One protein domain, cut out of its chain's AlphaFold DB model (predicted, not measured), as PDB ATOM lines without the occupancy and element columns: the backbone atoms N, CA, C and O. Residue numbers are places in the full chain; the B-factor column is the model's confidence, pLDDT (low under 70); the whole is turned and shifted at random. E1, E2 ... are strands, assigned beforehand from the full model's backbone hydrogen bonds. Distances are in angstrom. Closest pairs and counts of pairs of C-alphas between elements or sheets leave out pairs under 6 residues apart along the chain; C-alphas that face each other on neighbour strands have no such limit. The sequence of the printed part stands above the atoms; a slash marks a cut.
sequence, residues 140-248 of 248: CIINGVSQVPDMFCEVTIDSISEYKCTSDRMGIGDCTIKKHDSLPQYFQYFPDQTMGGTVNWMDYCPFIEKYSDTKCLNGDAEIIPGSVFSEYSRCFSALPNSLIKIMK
ATOM      1  N   CYS A 140     -26.621  -5.554 -25.969       97.56
ATOM      2  CA  CYS A 140     -26.017  -6.196 -24.795       97.56
ATOM      3  C   CYS A 140     -26.246  -7.710 -24.769       97.56
ATOM      4  O   CYS A 140     -25.349  -8.445 -24.376       97.56
ATOM      5  N   ILE A 141     -27.415  -8.162 -25.222       97.81
ATOM      6  CA  ILE A 141     -27.792  -9.569 -25.331       97.81
ATOM      7  C   ILE A 141     -28.415  -9.799 -26.712       97.81
ATOM      8  O   ILE A 141     -29.142  -8.945 -27.229       97.81
ATOM      9  N   ILE A 142     -28.112 -10.945 -27.323       97.50
ATOM     10  CA  ILE A 142     -28.687 -11.399 -28.592       97.50
ATOM     11  C   ILE A 142     -29.207 -12.820 -28.384       97.50
ATOM     12  O   ILE A 142     -28.426 -13.722 -28.093       97.50
ATOM     13  N   ASN A 143     -30.520 -13.017 -28.537       95.88
ATOM     14  CA  ASN A 143     -31.198 -14.305 -28.352       95.88
ATOM     15  C   ASN A 143     -30.872 -14.977 -27.007       95.88
ATOM     16  O   ASN A 143     -30.632 -16.178 -26.947       95.88
ATOM     17  N   GLY A 144     -30.851 -14.188 -25.929       95.56
ATOM     18  CA  GLY A 144     -30.535 -14.668 -24.581       95.56
ATOM     19  C   GLY A 144     -29.045 -14.856 -24.286       95.56
ATOM     20  O   GLY A 144     -28.723 -15.251 -23.178       95.56
ATOM     21  N   VAL A 145     -28.146 -14.534 -25.224       96.88
ATOM     22  CA  VAL A 145     -26.690 -14.626 -25.026       96.88
ATOM     23  C   VAL A 145     -26.062 -13.237 -24.930       96.88
ATOM     24  O   VAL A 145     -26.138 -12.428 -25.865       96.88
ATOM     25  N   SER A 146     -25.410 -12.964 -23.808       97.00
ATOM     26  CA  SER A 146     -24.696 -11.728 -23.526       97.00
ATOM     27  C   SER A 146     -23.499 -11.574 -24.448       97.00
ATOM     28  O   SER A 146     -22.672 -12.466 -24.624       97.00
ATOM     29  N   GLN A 147     -23.408 -10.398 -25.057       97.44
ATOM     30  CA  GLN A 147     -22.265 -10.002 -25.873       97.44
ATOM     31  C   GLN A 147     -21.146  -9.406 -25.012       97.44
ATOM     32  O   GLN A 147     -20.032  -9.234 -25.503       97.44
ATOM     33  N   VAL A 148     -21.446  -9.086 -23.744       96.44
ATOM     34  CA  VAL A 148     -20.495  -8.568 -22.756       96.44
ATOM     35  C   VAL A 148     -20.794  -9.183 -21.371       96.44
ATOM     36  O   VAL A 148     -21.361  -8.504 -20.507       96.44
ATOM     37  N   PRO A 149     -20.449 -10.468 -21.143       93.31
ATOM     38  CA  PRO A 149     -20.864 -11.229 -19.951       93.31
ATOM     39  C   PRO A 149     -20.404 -10.645 -18.608       93.31
ATOM     40  O   PRO A 149     -21.064 -10.836 -17.591       93.31
ATOM     41  N   ASP A 150     -19.304  -9.885 -18.604       90.88
ATOM     42  CA  ASP A 150     -18.797  -9.206 -17.403       90.88
ATOM     43  C   ASP A 150     -19.691  -8.039 -16.943       90.88
ATOM     44  O   ASP A 150     -19.558  -7.552 -15.819       90.88
ATOM     45  N   MET A 151     -20.592  -7.566 -17.809       95.06
ATOM     46  CA  MET A 151     -21.496  -6.443 -17.542       95.06
ATOM     47  C   MET A 151     -22.954  -6.884 -17.471       95.06
ATOM     48  O   MET A 151     -23.679  -6.469 -16.565       95.06
ATOM     49  N   PHE A 152     -23.390  -7.698 -18.435       96.62
ATOM     50  CA  PHE A 152     -24.796  -8.049 -18.612       96.62
ATOM     51  C   PHE A 152     -25.020  -9.537 -18.381       96.62
ATOM     52  O   PHE A 152     -24.313 -10.375 -18.942       96.62
ATOM     53  N   CYS A 153     -26.023  -9.837 -17.567       94.12
ATOM     54  CA  CYS A 153     -26.369 -11.177 -17.112       94.12
ATOM     55  C   CYS A 153     -27.621 -11.695 -17.837       94.12
ATOM     56  O   CYS A 153     -28.442 -10.915 -18.303       94.12
ATOM     57  N   GLU A 154     -27.763 -13.011 -17.960       92.12
ATOM     58  CA  GLU A 154     -28.745 -13.626 -18.872       92.12
ATOM     59  C   GLU A 154     -29.914 -14.300 -18.151       92.12
ATOM     60  O   GLU A 154     -30.968 -14.508 -18.746       92.12
ATOM     61  N   VAL A 155     -29.738 -14.640 -16.875       85.69
ATOM     62  CA  VAL A 155     -30.698 -15.411 -16.080       85.69
ATOM     63  C   VAL A 155     -30.805 -14.823 -14.682       85.69
ATOM     64  O   VAL A 155     -29.795 -14.392 -14.120       85.69
ATOM     65  N   THR A 156     -32.025 -14.806 -14.146       79.50
ATOM     66  CA  THR A 156     -32.282 -14.570 -12.720       79.50
ATOM     67  C   THR A 156     -31.699 -15.719 -11.915       79.50
ATOM     68  O   THR A 156     -31.742 -16.868 -12.357       79.50
ATOM     69  N   ILE A 157     -31.146 -15.415 -10.750       77.38
ATOM     70  CA  ILE A 157     -30.590 -16.419  -9.855       77.38
ATOM     71  C   ILE A 157     -31.701 -16.938  -8.937       77.38
ATOM     72  O   ILE A 157     -32.345 -16.173  -8.223       77.38
ATOM     73  N   ASP A 158     -31.886 -18.257  -8.907       68.50
ATOM     74  CA  ASP A 158     -32.965 -18.898  -8.139       68.50
ATOM     75  C   ASP A 158     -32.614 -19.119  -6.654       68.50
ATOM     76  O   ASP A 158     -33.471 -19.489  -5.849       68.50
ATOM     77  N   SER A 159     -31.354 -18.895  -6.258       68.12
ATOM     78  CA  SER A 159     -30.876 -19.107  -4.888       68.12
ATOM     79  C   SER A 159     -29.957 -17.988  -4.401       68.12
ATOM     80  O   SER A 159     -29.005 -17.600  -5.075       68.12
ATOM     81  N   ILE A 160     -30.148 -17.560  -3.149       67.31
ATOM     82  CA  ILE A 160     -29.284 -16.589  -2.448       67.31
ATOM     83  C   ILE A 160     -27.796 -16.990  -2.521       67.31
ATOM     84  O   ILE A 160     -26.916 -16.130  -2.554       67.31
ATOM     85  N   SER A 161     -27.494 -18.294  -2.591       66.56
ATOM     86  CA  SER A 161     -26.121 -18.802  -2.701       66.56
ATOM     87  C   SER A 161     -25.403 -18.420  -3.998       66.56
ATOM     88  O   SER A 161     -24.176 -18.495  -4.030       66.56
ATOM     89  N   GLU A 162     -26.125 -18.033  -5.052       77.44
ATOM     90  CA  GLU A 162     -25.536 -17.647  -6.344       77.44
ATOM     91  C   GLU A 162     -25.594 -16.141  -6.610       77.44
ATOM     92  O   GLU A 162     -25.116 -15.694  -7.658       77.44
ATOM     93  N   TYR A 163     -26.115 -15.349  -5.658       85.44
ATOM     94  CA  TYR A 163     -26.056 -13.891  -5.730       85.44
ATOM     95  C   TYR A 163     -24.639 -13.420  -6.015       85.44
ATOM     96  O   TYR A 163     -23.665 -14.048  -5.611       85.44
ATOM     97  N   LYS A 164     -24.521 -12.287  -6.705       89.19
ATOM     98  CA  LYS A 164     -23.244 -11.734  -7.156       89.19
ATOM     99  C   LYS A 164     -22.990 -10.377  -6.530       89.19
ATOM    100  O   LYS A 164     -23.908  -9.629  -6.204       89.19
ATOM    101  N   CYS A 165     -21.718 -10.020  -6.395       91.75
ATOM    102  CA  CYS A 165     -21.375  -8.640  -6.098       91.75
ATOM    103  C   CYS A 165     -21.771  -7.743  -7.268       91.75
ATOM    104  O   CYS A 165     -21.483  -8.040  -8.428       91.75
ATOM    105  N   THR A 166     -22.360  -6.601  -6.941       92.38
ATOM    106  CA  THR A 166     -22.491  -5.490  -7.886       92.38
ATOM    107  C   THR A 166     -21.116  -5.027  -8.379       92.38
ATOM    108  O   THR A 166     -20.111  -5.152  -7.674       92.38
ATOM    109  N   SER A 167     -21.063  -4.471  -9.592       91.56
ATOM    110  CA  SER A 167     -19.826  -4.002 -10.245       91.56
ATOM    111  C   SER A 167     -19.029  -2.991  -9.414       91.56
ATOM    112  O   SER A 167     -17.797  -2.969  -9.445       91.56
ATOM    113  N   ASP A 168     -19.742  -2.183  -8.633       90.38
ATOM    114  CA  ASP A 168     -19.209  -1.156  -7.746       90.38
ATOM    115  C   ASP A 168     -18.812  -1.700  -6.357       90.38
ATOM    116  O   ASP A 168     -18.252  -0.963  -5.542       90.38
ATOM    117  N   ARG A 169     -19.069  -2.994  -6.111       91.62
ATOM    118  CA  ARG A 169     -18.856  -3.734  -4.858       91.62
ATOM    119  C   ARG A 169     -19.585  -3.140  -3.653       91.62
ATOM    120  O   ARG A 169     -19.172  -3.387  -2.521       91.62
ATOM    121  N   MET A 170     -20.666  -2.394  -3.872       91.12
ATOM    122  CA  MET A 170     -21.424  -1.724  -2.807       91.12
ATOM    123  C   MET A 170     -22.606  -2.542  -2.279       91.12
ATOM    124  O   MET A 170     -23.338  -2.085  -1.396       91.12
ATOM    125  N   GLY A 171     -22.809  -3.748  -2.797       91.69
ATOM    126  CA  GLY A 171     -23.821  -4.676  -2.313       91.69
ATOM    127  C   GLY A 171     -23.805  -5.998  -3.063       91.69
ATOM    128  O   GLY A 171     -23.134  -6.137  -4.094       91.69
ATOM    129  N   ILE A 172     -24.564  -6.941  -2.526       91.50
ATOM    130  CA  ILE A 172     -24.861  -8.232  -3.145       91.50
ATOM    131  C   ILE A 172     -26.180  -8.100  -3.903       91.50
ATOM    132  O   ILE A 172     -27.069  -7.367  -3.475       91.50
ATOM    133  N   GLY A 173     -26.306  -8.754  -5.044       91.31
ATOM    134  CA  GLY A 173     -27.447  -8.581  -5.919       91.31
ATOM    135  C   GLY A 173     -27.683  -9.754  -6.844       91.31
ATOM    136  O   GLY A 173     -26.933 -10.732  -6.842       91.31
ATOM    137  N   ASP A 174     -28.702  -9.593  -7.671       91.06
ATOM    138  CA  ASP A 174     -29.107 -10.556  -8.683       91.06
ATOM    139  C   ASP A 174     -29.279  -9.863 -10.040       91.06
ATOM    140  O   ASP A 174     -29.419  -8.640 -10.137       91.06
ATOM    141  N   CYS A 175     -29.239 -10.659 -11.097       92.31
ATOM    142  CA  CYS A 175     -29.661 -10.285 -12.420       92.31
ATOM    143  C   CYS A 175     -31.158  -9.979 -12.451       92.31
ATOM    144  O   CYS A 175     -32.000 -10.867 -12.338       92.31
ATOM    145  N   THR A 176     -31.513  -8.719 -12.659       90.75
ATOM    146  CA  THR A 176     -32.915  -8.307 -12.674       90.75
ATOM    147  C   THR A 176     -33.483  -8.338 -14.086       90.75
ATOM    148  O   THR A 176     -33.247  -7.457 -14.917       90.75
ATOM    149  N   ILE A 177     -34.282  -9.366 -14.359       94.75
ATOM    150  CA  ILE A 177     -35.022  -9.533 -15.611       94.75
ATOM    151  C   ILE A 177     -36.509  -9.557 -15.273       94.75
ATOM    152  O   ILE A 177     -36.931 -10.202 -14.317       94.75
ATOM    153  N   LYS A 178     -37.324  -8.849 -16.055       95.25
ATOM    154  CA  LYS A 178     -38.779  -8.882 -15.921       95.25
ATOM    155  C   LYS A 178     -39.463  -8.969 -17.276       95.25
ATOM    156  O   LYS A 178     -38.897  -8.599 -18.306       95.25
ATOM    157  N   LYS A 179     -40.722  -9.395 -17.233       96.88
ATOM    158  CA  LYS A 179     -41.650  -9.271 -18.349       96.88
ATOM    159  C   LYS A 179     -42.185  -7.840 -18.416       96.88
ATOM    160  O   LYS A 179     -42.580  -7.276 -17.396       96.88
ATOM    161  N   HIS A 180     -42.187  -7.263 -19.609       96.88
ATOM    162  CA  HIS A 180     -42.757  -5.951 -19.917       96.88
ATOM    163  C   HIS A 180     -44.005  -6.116 -20.786       96.88
ATOM    164  O   HIS A 180     -44.157  -7.130 -21.460       96.88
ATOM    165  N   ASP A 181     -44.879  -5.109 -20.825       96.94
ATOM    166  CA  ASP A 181     -46.064  -5.151 -21.699       96.94
ATOM    167  C   ASP A 181     -45.666  -5.184 -23.181       96.94
ATOM    168  O   ASP A 181     -46.236  -5.916 -23.988       96.94
ATOM    169  N   SER A 182     -44.654  -4.392 -23.541       96.25
ATOM    170  CA  SER A 182     -44.006  -4.417 -24.850       96.25
ATOM    171  C   SER A 182     -42.609  -3.803 -24.766       96.25
ATOM    172  O   SER A 182     -42.357  -2.915 -23.949       96.25
ATOM    173  N   LEU A 183     -41.699  -4.263 -25.628       96.94
ATOM    174  CA  LEU A 183     -40.374  -3.673 -25.811       96.94
ATOM    175  C   LEU A 183     -40.162  -3.314 -27.291       96.94
ATOM    176  O   LEU A 183     -40.461  -4.139 -28.163       96.94
ATOM    177  N   PRO A 184     -39.616  -2.120 -27.599       96.19
ATOM    178  CA  PRO A 184     -39.181  -1.778 -28.950       96.19
ATOM    179  C   PRO A 184     -38.190  -2.802 -29.508       96.19
ATOM    180  O   PRO A 184     -37.380  -3.349 -28.763       96.19
ATOM    181  N   GLN A 185     -38.177  -3.000 -30.830       96.88
ATOM    182  CA  GLN A 185     -37.337  -4.013 -31.488       96.88
ATOM    183  C   GLN A 185     -35.845  -3.918 -31.110       96.88
ATOM    184  O   GLN A 185     -35.169  -4.937 -30.965       96.88
ATOM    185  N   TYR A 186     -35.314  -2.711 -30.902       95.94
ATOM    186  CA  TYR A 186     -33.923  -2.486 -30.491       95.94
ATOM    187  C   TYR A 186     -33.635  -2.819 -29.008       95.94
ATOM    188  O   TYR A 186     -32.470  -2.983 -28.647       95.94
ATOM    189  N   PHE A 187     -34.667  -3.017 -28.181       97.38
ATOM    190  CA  PHE A 187     -34.585  -3.482 -26.786       97.38
ATOM    191  C   PHE A 187     -35.056  -4.931 -26.584       97.38
ATOM    192  O   PHE A 187     -35.078  -5.427 -25.465       97.38
ATOM    193  N   GLN A 188     -35.413  -5.637 -27.659       97.69
ATOM    194  CA  GLN A 188     -35.703  -7.070 -27.595       97.69
ATOM    195  C   GLN A 188     -34.388  -7.856 -27.582       97.69
ATOM    196  O   GLN A 188     -33.606  -7.788 -28.543       97.69
ATOM    197  N   TYR A 189     -34.149  -8.562 -26.477       97.62
ATOM    198  CA  TYR A 189     -32.880  -9.225 -26.159       97.62
ATOM    199  C   TYR A 189     -32.985 -10.748 -26.052       97.62
ATOM    200  O   TYR A 189     -32.030 -11.464 -26.360       97.62
ATOM    201  N   PHE A 190     -34.149 -11.246 -25.648       97.38
ATOM    202  CA  PHE A 190     -34.413 -12.656 -25.382       97.38
ATOM    203  C   PHE A 190     -35.329 -13.260 -26.458       97.38
ATOM    204  O   PHE A 190     -35.961 -12.507 -27.203       97.38
ATOM    205  N   PRO A 191     -35.421 -14.604 -26.555       96.81
ATOM    206  CA  PRO A 191     -36.386 -15.259 -27.441       96.81
ATOM    207  C   PRO A 191     -37.831 -14.811 -27.178       96.81
ATOM    208  O   PRO A 191     -38.586 -14.578 -28.120       96.81
ATOM    209  N   ASP A 192     -38.192 -14.628 -25.903       96.69
ATOM    210  CA  ASP A 192     -39.390 -13.877 -25.534       96.69
ATOM    211  C   ASP A 192     -39.100 -12.375 -25.664       96.69
ATOM    212  O   ASP A 192     -38.362 -11.784 -24.872       96.69
ATOM    213  N   GLN A 193     -39.715 -11.754 -26.668       96.81
ATOM    214  CA  GLN A 193     -39.547 -10.339 -27.008       96.81
ATOM    215  C   GLN A 193     -40.049  -9.376 -25.921       96.81
ATOM    216  O   GLN A 193     -39.774  -8.180 -25.990       96.81
ATOM    217  N   THR A 194     -40.788  -9.868 -24.926       97.12
ATOM    218  CA  THR A 194     -41.273  -9.066 -23.797       97.12
ATOM    219  C   THR A 194     -40.339  -9.094 -22.591       97.12
ATOM    220  O   THR A 194     -40.535  -8.332 -21.645       97.12
ATOM    221  N   MET A 195     -39.307  -9.938 -22.613       97.38
ATOM    222  CA  MET A 195     -38.343 -10.057 -21.525       97.38
ATOM    223  C   MET A 195     -37.187  -9.071 -21.701       97.38
ATOM    224  O   MET A 195     -36.650  -8.894 -22.795       97.38
ATOM    225  N   GLY A 196     -36.777  -8.443 -20.601       97.19
ATOM    226  CA  GLY A 196     -35.652  -7.515 -20.569       97.19
ATOM    227  C   GLY A 196     -35.299  -7.091 -19.148       97.19
ATOM    228  O   GLY A 196     -35.982  -7.440 -18.186       97.19
ATOM    229  N   GLY A 197     -34.239  -6.301 -19.015       96.44
ATOM    230  CA  GLY A 197     -33.851  -5.675 -17.758       96.44
ATOM    231  C   GLY A 197     -34.922  -4.724 -17.221       96.44
ATOM    232  O   GLY A 197     -35.852  -4.322 -17.919       96.44
ATOM    233  N   THR A 198     -34.804  -4.349 -15.958       93.69
ATOM    234  CA  THR A 198     -35.768  -3.493 -15.243       93.69
ATOM    235  C   THR A 198     -35.546  -1.994 -15.476       93.69
ATOM    236  O   THR A 198     -36.497  -1.218 -15.347       93.69
ATOM    237  N   VAL A 199     -34.321  -1.588 -15.833       93.38
ATOM    238  CA  VAL A 199     -33.874  -0.186 -15.888       93.38
ATOM    239  C   VAL A 199     -33.797   0.328 -17.326       93.38
ATOM    240  O   VAL A 199     -33.016  -0.154 -18.146       93.38
ATOM    241  N   ASN A 200     -34.558   1.379 -17.628       93.69
ATOM    242  CA  ASN A 200     -34.623   1.975 -18.966       93.69
ATOM    243  C   ASN A 200     -33.337   2.728 -19.380       93.69
ATOM    244  O   ASN A 200     -32.958   2.672 -20.546       93.69
ATOM    245  N   TRP A 201     -32.627   3.381 -18.452       94.12
ATOM    246  CA  TRP A 201     -31.327   4.031 -18.703       94.12
ATOM    247  C   TRP A 201     -30.230   3.033 -19.103       94.12
ATOM    248  O   TRP A 201     -29.286   3.366 -19.820       94.12
ATOM    249  N   MET A 202     -30.394   1.768 -18.716       95.44
ATOM    250  CA  MET A 202     -29.548   0.663 -19.164       95.44
ATOM    251  C   MET A 202     -29.947   0.135 -20.545       95.44
ATOM    252  O   MET A 202     -29.456  -0.910 -20.947       95.44
ATOM    253  N   ASP A 203     -30.840   0.820 -21.267       96.75
ATOM    254  CA  ASP A 203     -31.503   0.309 -22.471       96.75
ATOM    255  C   ASP A 203     -32.282  -0.985 -22.217       96.75
ATOM    256  O   ASP A 203     -32.468  -1.776 -23.126       96.75
ATOM    257  N   TYR A 204     -32.738  -1.227 -20.985       96.94
ATOM    258  CA  TYR A 204     -33.287  -2.522 -20.566       96.94
ATOM    259  C   TYR A 204     -32.286  -3.682 -20.693       96.94
ATOM    260  O   TYR A 204     -32.687  -4.845 -20.723       96.94
ATOM    261  N   CYS A 205     -30.981  -3.412 -20.745       97.56
ATOM    262  CA  CYS A 205     -29.973  -4.448 -20.576       97.56
ATOM    263  C   CYS A 205     -29.971  -4.920 -19.115       97.56
ATOM    264  O   CYS A 205     -29.781  -4.090 -18.221       97.56
ATOM    265  N   PRO A 206     -30.176  -6.216 -18.846       96.56
ATOM    266  CA  PRO A 206     -30.121  -6.750 -17.491       96.56
ATOM    267  C   PRO A 206     -28.684  -6.766 -16.963       96.56
ATOM    268  O   PRO A 206     -27.728  -7.041 -17.688       96.56
ATOM    269  N   PHE A 207     -28.535  -6.453 -15.683       94.88
ATOM    270  CA  PHE A 207     -27.263  -6.402 -14.969       94.88
ATOM    271  C   PHE A 207     -27.507  -6.782 -13.506       94.88
ATOM    272  O   PHE A 207     -28.650  -6.896 -13.071       94.88
ATOM    273  N   ILE A 208     -26.430  -6.979 -12.744       93.75
ATOM    274  CA  ILE A 208     -26.548  -7.283 -11.317       93.75
ATOM    275  C   ILE A 208     -26.972  -6.023 -10.553       93.75
ATOM    276  O   ILE A 208     -26.188  -5.077 -10.415       93.75
ATOM    277  N   GLU A 209     -28.196  -6.024 -10.030       91.50
ATOM    278  CA  GLU A 209     -28.726  -4.990  -9.145       91.50
ATOM    279  C   GLU A 209     -28.664  -5.444  -7.691       91.50
ATOM    280  O   GLU A 209     -29.092  -6.542  -7.348       91.50
ATOM    281  N   LYS A 210     -28.146  -4.582  -6.811       90.25
ATOM    282  CA  LYS A 210     -28.155  -4.845  -5.364       90.25
ATOM    283  C   LYS A 210     -29.557  -4.708  -4.789       90.25
ATOM    284  O   LYS A 210     -30.259  -3.746  -5.107       90.25
ATOM    285  N   TYR A 211     -29.894  -5.586  -3.853       88.25
ATOM    286  CA  TYR A 211     -31.102  -5.441  -3.054       88.25
ATOM    287  C   TYR A 211     -30.937  -4.369  -1.971       88.25
ATOM    288  O   TYR A 211     -29.838  -3.891  -1.662       88.25
ATOM    289  N   SER A 212     -32.062  -3.914  -1.419       87.00
ATOM    290  CA  SER A 212     -32.074  -2.871  -0.392       87.00
ATOM    291  C   SER A 212     -31.455  -3.316   0.932       87.00
ATOM    292  O   SER A 212     -30.825  -2.496   1.600       87.00
ATOM    293  N   ASP A 213     -31.636  -4.588   1.262       88.50
ATOM    294  CA  ASP A 213     -31.237  -5.319   2.468       88.50
ATOM    295  C   ASP A 213     -29.856  -5.982   2.342       88.50
ATOM    296  O   ASP A 213     -29.316  -6.478   3.318       88.50
ATOM    297  N   THR A 214     -29.211  -5.933   1.179       89.56
ATOM    298  CA  THR A 214     -27.882  -6.533   0.956       89.56
ATOM    299  C   THR A 214     -26.798  -5.500   0.629       89.56
ATOM    300  O   THR A 214     -25.761  -5.796   0.019       89.56
ATOM    301  N   LYS A 215     -27.024  -4.242   1.021       91.31
ATOM    302  CA  LYS A 215     -26.060  -3.148   0.847       91.31
ATOM    303  C   LYS A 215     -24.890  -3.305   1.806       91.31
ATOM    304  O   LYS A 215     -25.078  -3.612   2.973       91.31
ATOM    305  N   CYS A 216     -23.686  -2.961   1.359       90.69
ATOM    306  CA  CYS A 216     -22.500  -3.014   2.218       90.69
ATOM    307  C   CYS A 216     -22.559  -2.043   3.405       90.69
ATOM    308  O   CYS A 216     -21.974  -2.304   4.448       90.69
ATOM    309  N   LEU A 217     -23.277  -0.930   3.251       89.00
ATOM    310  CA  LEU A 217     -23.380   0.099   4.279       89.00
ATOM    311  C   LEU A 217     -24.282  -0.306   5.451       89.00
ATOM    312  O   LEU A 217     -23.948  -0.036   6.599       89.00
ATOM    313  N   ASN A 218     -25.460  -0.844   5.141       87.56
ATOM    314  CA  ASN A 218     -26.574  -0.982   6.078       87.56
ATOM    315  C   ASN A 218     -27.516  -2.129   5.682       87.56
ATOM    316  O   ASN A 218     -28.734  -1.984   5.771       87.56
ATOM    317  N   GLY A 219     -26.950  -3.213   5.157       87.69
ATOM    318  CA  GLY A 219     -27.700  -4.432   4.895       87.69
ATOM    319  C   GLY A 219     -28.095  -5.157   6.181       87.69
ATOM    320  O   GLY A 219     -27.759  -4.737   7.288       87.69
ATOM    321  N   ASP A 220     -28.822  -6.246   6.001       89.44
ATOM    322  CA  ASP A 220     -29.387  -7.071   7.050       89.44
ATOM    323  C   ASP A 220     -28.514  -8.314   7.274       89.44
ATOM    324  O   ASP A 220     -28.253  -9.109   6.363       89.44
ATOM    325  N   ALA A 221     -28.034  -8.471   8.508       86.25
ATOM    326  CA  ALA A 221     -27.209  -9.602   8.910       86.25
ATOM    327  C   ALA A 221     -27.993 -10.921   8.951       86.25
ATOM    328  O   ALA A 221     -27.369 -11.979   8.888       86.25
ATOM    329  N   GLU A 222     -29.326 -10.876   9.035       87.31
ATOM    330  CA  GLU A 222     -30.177 -12.068   8.978       87.31
ATOM    331  C   GLU A 222     -30.260 -12.628   7.552       87.31
ATOM    332  O   GLU A 222     -30.249 -13.845   7.367       87.31
ATOM    333  N   ILE A 223     -30.255 -11.752   6.540       84.50
ATOM    334  CA  ILE A 223     -30.292 -12.139   5.120       84.50
ATOM    335  C   ILE A 223     -28.936 -12.676   4.654       84.50
ATOM    336  O   ILE A 223     -28.876 -13.631   3.879       84.50
ATOM    337  N   ILE A 224     -27.830 -12.090   5.133       82.62
ATOM    338  CA  ILE A 224     -26.473 -12.528   4.775       82.62
ATOM    339  C   ILE A 224     -25.639 -12.771   6.042       82.62
ATOM    340  O   ILE A 224     -24.772 -11.950   6.386       82.62
ATOM    341  N   PRO A 225     -25.849 -13.909   6.730       84.62
ATOM    342  CA  PRO A 225     -25.153 -14.221   7.971       84.62
ATOM    343  C   PRO A 225     -23.627 -14.161   7.840       84.62
ATOM    344  O   PRO A 225     -23.021 -14.715   6.919       84.62
ATOM    345  N   GLY A 226     -22.988 -13.491   8.801       85.00
ATOM    346  CA  GLY A 226     -21.535 -13.309   8.836       85.00
ATOM    347  C   GLY A 226     -21.006 -12.159   7.970       85.00
ATOM    348  O   GLY A 226     -19.788 -12.019   7.852       85.00
ATOM    349  N   SER A 227     -21.885 -11.346   7.380       88.25
ATOM    350  CA  SER A 227     -21.517 -10.076   6.748       88.25
ATOM    351  C   SER A 227     -21.260  -8.970   7.772       88.25
ATOM    352  O   SER A 227     -21.890  -8.913   8.827       88.25
ATOM    353  N   VAL A 228     -20.345  -8.059   7.437       90.31
ATOM    354  CA  VAL A 228     -19.999  -6.882   8.243       90.31
ATOM    355  C   VAL A 228     -20.411  -5.622   7.496       90.31
ATOM    356  O   VAL A 228     -19.886  -5.345   6.421       90.31
ATOM    357  N   PHE A 229     -21.289  -4.810   8.081       90.56
ATOM    358  CA  PHE A 229     -21.833  -3.617   7.429       90.56
ATOM    359  C   PHE A 229     -21.200  -2.335   7.965       90.56
ATOM    360  O   PHE A 229     -21.158  -2.104   9.173       90.56
ATOM    361  N   SER A 230     -20.669  -1.508   7.068       88.25
ATOM    362  CA  SER A 230     -20.047  -0.224   7.399       88.25
ATOM    363  C   SER A 230     -19.823   0.615   6.140       88.25
ATOM    364  O   SER A 230     -19.939   0.132   5.015       88.25
ATOM    365  N   GLU A 231     -19.429   1.876   6.310       84.94
ATOM    366  CA  GLU A 231     -19.035   2.746   5.191       84.94
ATOM    367  C   GLU A 231     -17.794   2.243   4.423       84.94
ATOM    368  O   GLU A 231     -17.642   2.499   3.221       84.94
ATOM    369  N   TYR A 232     -16.942   1.461   5.088       86.56
ATOM    370  CA  TYR A 232     -15.743   0.855   4.506       86.56
ATOM    371  C   TYR A 232     -16.015  -0.512   3.887       86.56
ATOM    372  O   TYR A 232     -15.244  -0.961   3.047       86.56
ATOM    373  N   SER A 233     -17.133  -1.141   4.243       90.69
ATOM    374  CA  SER A 233     -17.430  -2.496   3.817       90.69
ATOM    375  C   SER A 233     -17.620  -2.600   2.307       90.69
ATOM    376  O   SER A 233     -18.225  -1.725   1.680       90.69
ATOM    377  N   ARG A 234     -17.133  -3.685   1.713       91.56
ATOM    378  CA  ARG A 234     -17.283  -4.003   0.290       91.56
ATOM    379  C   ARG A 234     -17.693  -5.455   0.102       91.56
ATOM    380  O   ARG A 234     -17.463  -6.311   0.954       91.56
ATOM    381  N   CYS A 235     -18.311  -5.719  -1.041       91.19
ATOM    382  CA  CYS A 235     -18.687  -7.060  -1.448       91.19
ATOM    383  C   CYS A 235     -17.489  -7.806  -2.047       91.19
ATOM    384  O   CYS A 235     -16.798  -7.303  -2.950       91.19
ATOM    385  N   PHE A 236     -17.284  -9.035  -1.577       86.69
ATOM    386  CA  PHE A 236     -16.250  -9.933  -2.068       86.69
ATOM    387  C   PHE A 236     -16.858 -11.276  -2.465       86.69
ATOM    388  O   PHE A 236     -17.440 -11.982  -1.641       86.69
ATOM    389  N   SER A 237     -16.673 -11.647  -3.730       73.25
ATOM    390  CA  SER A 237     -16.877 -13.018  -4.186       73.25
ATOM    391  C   SER A 237     -15.773 -13.889  -3.589       73.25
ATOM    392  O   SER A 237     -14.591 -13.632  -3.831       73.25
ATOM    393  N   ALA A 238     -16.141 -14.881  -2.784       57.72
ATOM    394  CA  ALA A 238     -15.209 -15.899  -2.321       57.72
ATOM    395  C   ALA A 238     -15.094 -17.033  -3.374       57.72
ATOM    396  O   ALA A 238     -15.790 -17.010  -4.390       57.72
ATOM    397  N   LEU A 239     -14.146 -17.961  -3.187       53.72
ATOM    398  CA  LEU A 239     -13.831 -19.070  -4.111       53.72
ATOM    399  C   LEU A 239     -15.078 -19.887  -4.527       53.72
ATOM    400  O   LEU A 239     -16.087 -19.854  -3.815       53.72
ATOM    401  N   PRO A 240     -15.020 -20.665  -5.630       47.53
ATOM    402  CA  PRO A 240     -16.135 -21.519  -6.045       47.53
ATOM    403  C   PRO A 240     -16.631 -22.376  -4.868       47.53
ATOM    404  O   PRO A 240     -15.821 -23.030  -4.212       47.53
ATOM    405  N   ASN A 241     -17.943 -22.349  -4.601       51.69
ATOM    406  CA  ASN A 241     -18.644 -23.016  -3.484       51.69
ATOM    407  C   ASN A 241     -18.552 -22.350  -2.096       51.69
ATOM    408  O   ASN A 241     -18.786 -23.011  -1.083       51.69
ATOM    409  N   SER A 242     -18.260 -21.051  -2.016       56.84
ATOM    410  CA  SER A 242     -18.367 -20.292  -0.762       56.84
ATOM    411  C   SER A 242     -19.367 -19.142  -0.868       56.84
ATOM    412  O   SER A 242     -19.506 -18.518  -1.917       56.84
ATOM    413  N   LEU A 243     -20.088 -18.881   0.228       62.03
ATOM    414  CA  LEU A 243     -21.090 -17.814   0.303       62.03
ATOM    415  C   LEU A 243     -20.436 -16.448   0.071       62.03
ATOM    416  O   LEU A 243     -19.384 -16.158   0.649       62.03
ATOM    417  N   ILE A 244     -21.080 -15.597  -0.733       69.25
ATOM    418  CA  ILE A 244     -20.665 -14.200  -0.888       69.25
ATOM    419  C   ILE A 244     -20.844 -13.478   0.443       69.25
ATOM    420  O   ILE A 244     -21.856 -13.639   1.126       69.25
ATOM    421  N   LYS A 245     -19.845 -12.676   0.812       74.75
ATOM    422  CA  LYS A 245     -19.842 -11.929   2.067       74.75
ATOM    423  C   LYS A 245     -19.494 -10.472   1.842       74.75
ATOM    424  O   LYS A 245     -18.752 -10.107   0.926       74.75
ATOM    425  N   ILE A 246     -20.014  -9.648   2.737       75.56
ATOM    426  CA  ILE A 246     -19.612  -8.256   2.869       75.56
ATOM    427  C   ILE A 246     -18.563  -8.195   3.978       75.56
ATOM    428  O   ILE A 246     -18.806  -8.643   5.098       75.56
ATOM    429  N   MET A 247     -17.390  -7.662   3.654       74.88
ATOM    430  CA  MET A 247     -16.249  -7.560   4.569       74.88
ATOM    431  C   MET A 247     -15.737  -6.120   4.610       74.88
ATOM    432  O   MET A 247     -16.032  -5.345   3.701       74.88
ATOM    433  N   LYS A 248     -15.001  -5.766   5.667       69.06
ATOM    434  CA  LYS A 248     -14.358  -4.454   5.821       69.06
ATOM    435  C   LYS A 248     -13.106  -4.329   4.957       69.06
ATOM    436  O   LYS A 248     -12.379  -5.340   4.847       69.06
TER     437      LYS A 248
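This is residues 140 to 248 of the 248 residues of the protein "Leishmanolysin-like peptidase" of Phytomonas sp. isolate Hart1 (UniProt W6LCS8). Little regular structure: this elongated domain is mostly loop, with three two-stranded antiparallel sheets along it, E2 with E3 towards one end, E1 with E4 mid-way, E5 with E6 at the other. The 109 printed residues include six named strands, E1 to E6 in order: all strand. It is compact, with radius of gyration of the C-alphas 15.0 A and spans 44 by 26 by 20 A.

E1, residues 171 to 175, is antiparallel to E4, residues 208 to 215; N 172 and O 214 are within hydrogen-bond range, 3.0 A. E2, residues 177 to 179, forms a hairpin with E3, residues 195 to 197; N 178 and O 196 are 2.9 A apart. E5, residues 234 to 236, forms a hairpin with E6, residues 245 to 247; N 234 and O 247 are 2.8 A apart.

E1, 13.0 A long, begins at C-alpha 171 (-23.821, -4.676, -2.313); E6 ends at C-alpha 247 (-16.249, -7.560, 4.569).

Links E2 to E3 and E4 to E5 are long. pLDDT is under 70 at residues 158 to 161, 238 to 244 and 248.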